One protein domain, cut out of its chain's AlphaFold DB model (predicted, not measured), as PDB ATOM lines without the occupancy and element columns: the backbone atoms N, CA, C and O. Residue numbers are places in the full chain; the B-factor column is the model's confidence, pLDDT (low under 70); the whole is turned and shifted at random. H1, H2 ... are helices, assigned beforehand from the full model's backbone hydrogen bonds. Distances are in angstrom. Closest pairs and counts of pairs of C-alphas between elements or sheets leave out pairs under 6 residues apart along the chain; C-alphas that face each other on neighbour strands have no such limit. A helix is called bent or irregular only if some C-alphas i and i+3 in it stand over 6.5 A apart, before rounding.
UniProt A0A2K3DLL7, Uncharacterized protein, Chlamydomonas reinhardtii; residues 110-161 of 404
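AT A GLANCE: This is residues 110 to 161 of the 404 residues of an uncharacterized protein of Chlamydomonas reinhardtii (UniProt A0A2K3DLL7). One long helix, H2, makes most of the length; the short helix H1 prolongs it beyond residue 121, and past residue 138 a loop of residues 139 to 153 folds back to the short helix H3, which lies near the later part of H2. Residues 110 to 127, which take in H1 and residues 121 to 127 of H2, stick out as a free arm from a small compact body. The printed part has 52 residues with three named helices in the order H1, H2, H3 and no named strand; its class is all helix. The whole is loose, with a radius of gyration of the C-alphas of 14.2 A, and spans 42 by 17 by 17 A.

HOW THE PARTS SIT: Start with H2, residues 121 to 138, the longest helix. Look before it for H1, residues 112 to 119; the two meet only through their link, the single residue Leu 120. Then look past residue 138, along the long link, to H3, residues 154 to 159. H2 and H3 are near each other, with 7 pairs of C-alphas within 10 A; they only just miss touching, for their closest C-alphas are 8.2 A apart. H1 and H3 are apart, with no C-alpha of the one within 8 A of the other. In the backbone of H1 and H2, each O of residue i is within hydrogen-bond range of the N of residue i+4 inside the helix. In H3 this holds for 1 of 2 pairs, and 2 of 3 pairs of O i to N i+3 are within range.

IN THESE COORDINATES: Find C-alpha 121 at (241.945, 216.060, 176.755); from there H2 runs 25.7 A to C-alpha 138 at (245.028, 192.235, 185.841). Go back to C-alpha 112 at (251.870, 225.167, 173.335), where H1 begins; it measures 10.3 A to C-alpha 119. H3 measures 8.9 A from C-alpha 154 to C-alpha 159, the latter at (244.929, 199.962, 193.665). None of the three helices is bent.

THE WHOLE: The outline is a rod, and the C-alphas of Leu 110 and Gly 140, the two farthest apart, are 43.2 A from each other. Residues 110 to 127 stand free; without them the body of 34 residues spans 20 by 18 by 17 A, with a radius of gyration of 8.3 A. The link from H1 to H2 is tight, and that from H2 to H3, with 15 residues, is long. The printed part has no cut from 110 to 161. The mean pLDDT of the printed part is 85.0, and no printed residue is under 70; look in H3 for a mean of 78, against 90 in H2.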
ATOM      1  N   LEU A 110     248.358 231.676 176.263       80.75
ATOM      2  CA  LEU A 110     248.267 230.308 175.767       80.75
ATOM      3  C   LEU A 110     249.665 229.804 175.392       80.75
ATOM      4  O   LEU A 110     250.264 230.253 174.419       80.75
ATOM      5  N   SER A 111     250.169 228.833 176.149       84.31
ATOM      6  CA  SER A 111     251.373 228.098 175.762       84.31
ATOM      7  C   SER A 111     251.024 226.900 174.881       84.31
ATOM      8  O   SER A 111     249.917 226.362 174.959       84.31
ATOM      9  N   VAL A 112     252.001 226.416 174.107       85.69
ATOM     10  CA  VAL A 112     251.870 225.167 173.335       85.69
ATOM     11  C   VAL A 112     251.445 224.013 174.243       85.69
ATOM     12  O   VAL A 112     250.506 223.305 173.913       85.69
ATOM     13  N   ARG A 113     252.046 223.875 175.434       83.19
ATOM     14  CA  ARG A 113     251.675 222.832 176.408       83.19
ATOM     15  C   ARG A 113     250.190 222.891 176.778       83.19
ATOM     16  O   ARG A 113     249.541 221.852 176.839       83.19
ATOM     17  N   MET A 114     249.657 224.086 177.025       82.94
ATOM     18  CA  MET A 114     248.246 224.269 177.381       82.94
ATOM     19  C   MET A 114     247.333 223.976 176.192       82.94
ATOM     20  O   MET A 114     246.358 223.248 176.345       82.94
ATOM     21  N   ALA A 115     247.687 224.469 175.003       82.62
ATOM     22  CA  ALA A 115     246.951 224.193 173.772       82.62
ATOM     23  C   ALA A 115     246.903 222.690 173.465       82.62
ATOM     24  O   ALA A 115     245.835 222.151 173.191       82.62
ATOM     25  N   THR A 116     248.039 221.999 173.575       83.75
ATOM     26  CA  THR A 116     248.135 220.547 173.398       83.75
ATOM     27  C   THR A 116     247.307 219.805 174.441       83.75
ATOM     28  O   THR A 116     246.578 218.891 174.078       83.75
ATOM     29  N   SER A 117     247.355 220.210 175.715       81.31
ATOM     30  CA  SER A 117     246.521 219.600 176.760       81.31
ATOM     31  C   SER A 117     245.034 219.734 176.448       81.31
ATOM     32  O   SER A 117     244.305 218.764 176.576       81.31
ATOM     33  N   MET A 118     244.593 220.912 176.000       80.44
ATOM     34  CA  MET A 118     243.196 221.140 175.622       80.44
ATOM     35  C   MET A 118     242.781 220.333 174.387       80.44
ATOM     36  O   MET A 118     241.656 219.859 174.314       80.44
ATOM     37  N   GLN A 119     243.673 220.185 173.405       83.94
ATOM     38  CA  GLN A 119     243.400 219.408 172.192       83.94
ATOM     39  C   GLN A 119     243.384 217.897 172.441       83.94
ATOM     40  O   GLN A 119     242.709 217.172 171.717       83.94
ATOM     41  N   LEU A 120     244.149 217.423 173.426       85.88
ATOM     42  CA  LEU A 120     244.325 216.002 173.726       85.88
ATOM     43  C   LEU A 120     243.556 215.548 174.971       85.88
ATOM     44  O   LEU A 120     243.785 214.437 175.438       85.88
ATOM     45  N   ASP A 121     242.661 216.368 175.514       82.25
ATOM     46  CA  ASP A 121     241.945 216.060 176.755       82.25
ATOM     47  C   ASP A 121     241.081 214.790 176.636       82.25
ATOM     48  O   ASP A 121     241.177 213.879 177.460       82.25
ATOM     49  N   ASP A 122     240.350 214.654 175.526       84.94
ATOM     50  CA  ASP A 122     239.588 213.439 175.208       84.94
ATOM     51  C   ASP A 122     240.506 212.212 175.078       84.94
ATOM     52  O   ASP A 122     240.164 211.105 175.499       84.94
ATOM     53  N   VAL A 123     241.710 212.400 174.526       87.50
ATOM     54  CA  VAL A 123     242.716 211.335 174.390       87.50
ATOM     55  C   VAL A 123     243.266 210.941 175.760       87.50
ATOM     56  O   VAL A 123     243.451 209.753 176.026       87.50
ATOM     57  N   ALA A 124     243.509 211.911 176.643       86.00
ATOM     58  CA  ALA A 124     243.965 211.672 178.007       86.00
ATOM     59  C   ALA A 124     242.905 210.917 178.821       86.00
ATOM     60  O   ALA A 124     243.245 209.938 179.487       86.00
ATOM     61  N   THR A 125     241.634 211.309 178.694       86.81
ATOM     62  CA  THR A 125     240.491 210.631 179.325       86.81
ATOM     63  C   THR A 125     240.356 209.199 178.815       86.81
ATOM     64  O   THR A 125     240.371 208.256 179.601       86.81
ATOM     65  N   ARG A 126     240.352 208.999 177.490       88.62
ATOM     66  CA  ARG A 126     240.271 207.655 176.896       88.62
ATOM     67  C   ARG A 126     241.449 206.768 177.296       88.62
ATOM     68  O   ARG A 126     241.282 205.571 177.504       88.62
ATOM     69  N   ARG A 127     242.650 207.335 177.419       90.00
ATOM     70  CA  ARG A 127     243.823 206.599 177.901       90.00
ATOM     71  C   ARG A 127     243.683 206.199 179.371       90.00
ATOM     72  O   ARG A 127     244.088 205.096 179.720       90.00
ATOM     73  N   ALA A 128     243.139 207.074 180.216       89.25
ATOM     74  CA  ALA A 128     242.868 206.753 181.615       89.25
ATOM     75  C   ALA A 128     241.843 205.614 181.738       89.25
ATOM     76  O   ALA A 128     242.071 204.685 182.508       89.25
ATOM     77  N   ASP A 129     240.795 205.627 180.912       89.88
ATOM     78  CA  ASP A 129     239.807 204.545 180.847       89.88
ATOM     79  C   ASP A 129     240.454 203.197 180.482       89.88
ATOM     80  O   ASP A 129     240.231 202.196 181.158       89.88
ATOM     81  N   LEU A 130     241.312 203.178 179.454       91.12
ATOM     82  CA  LEU A 130     242.020 201.966 179.020       91.12
ATOM     83  C   LEU A 130     242.983 201.427 180.086       91.12
ATOM     84  O   LEU A 130     243.094 200.211 180.259       91.12
ATOM     85  N   HIS A 131     243.668 202.321 180.803       93.44
ATOM     86  CA  HIS A 131     244.500 201.954 181.945       93.44
ATOM     87  C   HIS A 131     243.664 201.320 183.065       93.44
ATOM     88  O   HIS A 131     244.073 200.304 183.617       93.44
ATOM     89  N   GLU A 132     242.491 201.874 183.376       91.50
ATOM     90  CA  GLU A 132     241.614 201.322 184.414       91.50
ATOM     91  C   GLU A 132     241.069 199.941 184.009       91.50
ATOM     92  O   GLU A 132     241.054 199.017 184.819       91.50
ATOM     93  N   ASP A 133     240.683 199.756 182.741       90.81
ATOM     94  CA  ASP A 133     240.276 198.446 182.211       90.81
ATOM     95  C   ASP A 133     241.429 197.425 182.236       90.81
ATOM     96  O   ASP A 133     241.212 196.242 182.506       90.81
ATOM     97  N   TYR A 134     242.669 197.866 181.994       93.06
ATOM     98  CA  TYR A 134     243.860 197.027 182.153       93.06
ATOM     99  C   TYR A 134     244.082 196.590 183.600       93.06
ATOM    100  O   TYR A 134     244.313 195.407 183.847       93.06
ATOM    101  N   GLU A 135     243.985 197.517 184.549       93.31
ATOM    102  CA  GLU A 135     244.168 197.214 185.966       93.31
ATOM    103  C   GLU A 135     243.077 196.283 186.495       93.31
ATOM    104  O   GLU A 135     243.385 195.322 187.198       93.31
ATOM    105  N   ARG A 136     241.819 196.500 186.089       91.38
ATOM    106  CA  ARG A 136     240.719 195.583 186.406       91.38
ATOM    107  C   ARG A 136     240.978 194.181 185.864       91.38
ATOM    108  O   ARG A 136     240.874 193.222 186.622       91.38
ATOM    109  N   ALA A 137     241.376 194.060 184.596       91.06
ATOM    110  CA  ALA A 137     241.689 192.764 183.994       91.06
ATOM    111  C   ALA A 137     242.838 192.054 184.729       91.06
ATOM    112  O   ALA A 137     242.724 190.874 185.040       91.06
ATOM    113  N   ALA A 138     243.904 192.781 185.081       93.06
ATOM    114  CA  ALA A 138     245.028 192.235 185.841       93.06
ATOM    115  C   ALA A 138     244.607 191.664 187.209       93.06
ATOM    116  O   ALA A 138     245.223 190.724 187.704       93.06
ATOM    117  N   GLN A 139     243.559 192.232 187.810       90.69
ATOM    118  CA  GLN A 139     243.006 191.829 189.106       90.69
ATOM    119  C   GLN A 139     241.860 190.810 188.995       90.69
ATOM    120  O   GLN A 139     241.294 190.428 190.017       90.69
ATOM    121  N   GLY A 140     241.485 190.384 187.784       88.88
ATOM    122  CA  GLY A 140     240.329 189.509 187.565       88.88
ATOM    123  C   GLY A 140     238.978 190.181 187.845       88.88
ATOM    124  O   GLY A 140     237.987 189.498 188.095       88.88
ATOM    125  N   LEU A 141     238.926 191.515 187.830       88.31
ATOM    126  CA  LEU A 141     237.708 192.291 188.045       88.31
ATOM    127  C   LEU A 141     236.905 192.445 186.743       88.31
ATOM    128  O   LEU A 141     237.487 192.493 185.654       88.31
ATOM    129  N   PRO A 142     235.568 192.580 186.834       83.50
ATOM    130  CA  PRO A 142     234.727 192.826 185.667       83.50
ATOM    131  C   PRO A 142     235.070 194.169 184.994       83.50
ATOM    132  O   PRO A 142     235.506 195.094 185.677       83.50
ATOM    133  N   PRO A 143     234.851 194.326 183.674       79.88
ATOM    134  CA  PRO A 143     235.128 195.579 182.967       79.88
ATOM    135  C   PRO A 143     234.369 196.781 183.546       79.88
ATOM    136  O   PRO A 143     233.261 196.627 184.068       79.88
ATOM    137  N   ARG A 144     234.896 198.001 183.349       82.94
ATOM    138  CA  ARG A 144     234.253 199.249 183.820       82.94
ATOM    139  C   ARG A 144     232.815 199.420 183.333       82.94
ATOM    140  O   ARG A 144     231.987 200.008 184.018       82.94
ATOM    141  N   ALA A 145     232.534 198.935 182.124       78.38
ATOM    142  CA  ALA A 145     231.209 199.000 181.516       78.38
ATOM    143  C   ALA A 145     230.160 198.162 182.268       78.38
ATOM    144  O   ALA A 145     228.967 198.397 182.100       78.38
ATOM    145  N   VAL A 146     230.601 197.185 183.069       81.81
ATOM    146  CA  VAL A 146     229.735 196.271 183.823       81.81
ATOM    147  C   VAL A 146     229.578 196.736 185.268       81.81
ATOM    148  O   VAL A 146     228.462 196.756 185.775       81.81
ATOM    149  N   VAL A 147     230.677 197.121 185.928       82.75
ATOM    150  CA  VAL A 147     230.677 197.531 187.342       82.75
ATOM    151  C   VAL A 147     231.405 198.857 187.499       82.75
ATOM    152  O   VAL A 147     232.554 199.008 187.063       82.75
ATOM    153  N   ARG A 148     230.740 199.827 188.138       83.69
ATOM    154  CA  ARG A 148     231.328 201.142 188.390       83.69
ATOM    155  C   ARG A 148     232.366 201.077 189.499       83.69
ATOM    156  O   ARG A 148     232.406 200.153 190.304       83.69
ATOM    157  N   ARG A 149     233.247 202.076 189.530       81.56
ATOM    158  CA  ARG A 149     234.350 202.125 190.495       81.56
ATOM    159  C   ARG A 149     233.849 202.251 191.935       81.56
ATOM    160  O   ARG A 149     234.437 201.625 192.810       81.56
ATOM    161  N   GLU A 150     232.788 203.020 192.164       84.81
ATOM    162  CA  GLU A 150     232.154 203.185 193.478       84.81
ATOM    163  C   GLU A 150     231.582 201.883 194.061       84.81
ATOM    164  O   GLU A 150     231.500 201.754 195.280       84.81
ATOM    165  N   ASP A 151     231.263 200.909 193.205       85.94
ATOM    166  CA  ASP A 151     230.669 199.628 193.598       85.94
ATOM    167  C   ASP A 151     231.726 198.536 193.862       85.94
ATOM    168  O   ASP A 151     231.394 197.419 194.264       85.94
ATOM    169  N   LEU A 152     233.013 198.825 193.620       83.88
ATOM    170  CA  LEU A 152     234.100 197.876 193.858       83.88
ATOM    171  C   LEU A 152     234.500 197.829 195.342       83.88
ATOM    172  O   LEU A 152     234.465 198.851 196.032       83.88
ATOM    173  N   PRO A 153     234.997 196.677 195.836       84.31
ATOM    174  CA  PRO A 153     235.596 196.598 197.164       84.31
ATOM    175  C   PRO A 153     236.702 197.648 197.343       84.31
ATOM    176  O   PRO A 153     237.551 197.815 196.463       84.31
ATOM    177  N   ALA A 154     236.745 198.315 198.499       82.50
ATOM    178  CA  ALA A 154     237.672 199.425 198.750       82.50
ATOM    179  C   ALA A 154     239.147 199.058 198.492       82.50
ATOM    180  O   ALA A 154     239.890 199.855 197.925       82.50
ATOM    181  N   ALA A 155     239.555 197.835 198.846       78.62
ATOM    182  CA  ALA A 155     240.905 197.336 198.587       78.62
ATOM    183  C   ALA A 155     241.228 197.247 197.082       78.62
ATOM    184  O   ALA A 155     242.317 197.632 196.667       78.62
ATOM    185  N   ALA A 156     240.271 196.809 196.258       76.62
ATOM    186  CA  ALA A 156     240.417 196.782 194.806       76.62
ATOM    187  C   ALA A 156     240.472 198.209 194.238       76.62
ATOM    188  O   ALA A 156     241.412 198.569 193.531       76.62
ATOM    189  N   ALA A 157     239.530 199.069 194.635       78.50
ATOM    190  CA  ALA A 157     239.456 200.452 194.164       78.50
ATOM    191  C   ALA A 157     240.692 201.300 194.532       78.50
ATOM    192  O   ALA A 157     241.064 202.199 193.769       78.50
ATOM    193  N   ALA A 158     241.339 201.012 195.669       78.62
ATOM    194  CA  ALA A 158     242.542 201.704 196.140       78.62
ATOM    195  C   ALA A 158     243.781 201.443 195.269       78.62
ATOM    196  O   ALA A 158     244.713 202.244 195.266       78.62
ATOM    197  N   THR A 159     243.795 200.338 194.524       74.94
ATOM    198  CA  THR A 159     244.929 199.962 193.665       74.94
ATOM    199  C   THR A 159     244.795 200.462 192.223       74.94
ATOM    200  O   THR A 159     245.766 200.404 191.470       74.94
ATOM    201  N   LEU A 160     243.623 200.995 191.844       81.06
ATOM    202  CA  LEU A 160     243.356 201.540 190.510       81.06
ATOM    203  C   LEU A 160     243.937 202.954 190.342       81.06
ATOM    204  O   LEU A 160     243.657 203.858 191.137       81.06
ATOM    205  N   GLY A 161     244.667 203.174 189.252       81.31
ATOM    206  CA  GLY A 161     245.350 204.414 188.879       81.31
ATOM    207  C   GLY A 161     246.874 204.353 189.026       81.31
ATOM    208  O   GLY A 161     247.565 205.283 188.598       81.31
TER     209      GLY A 161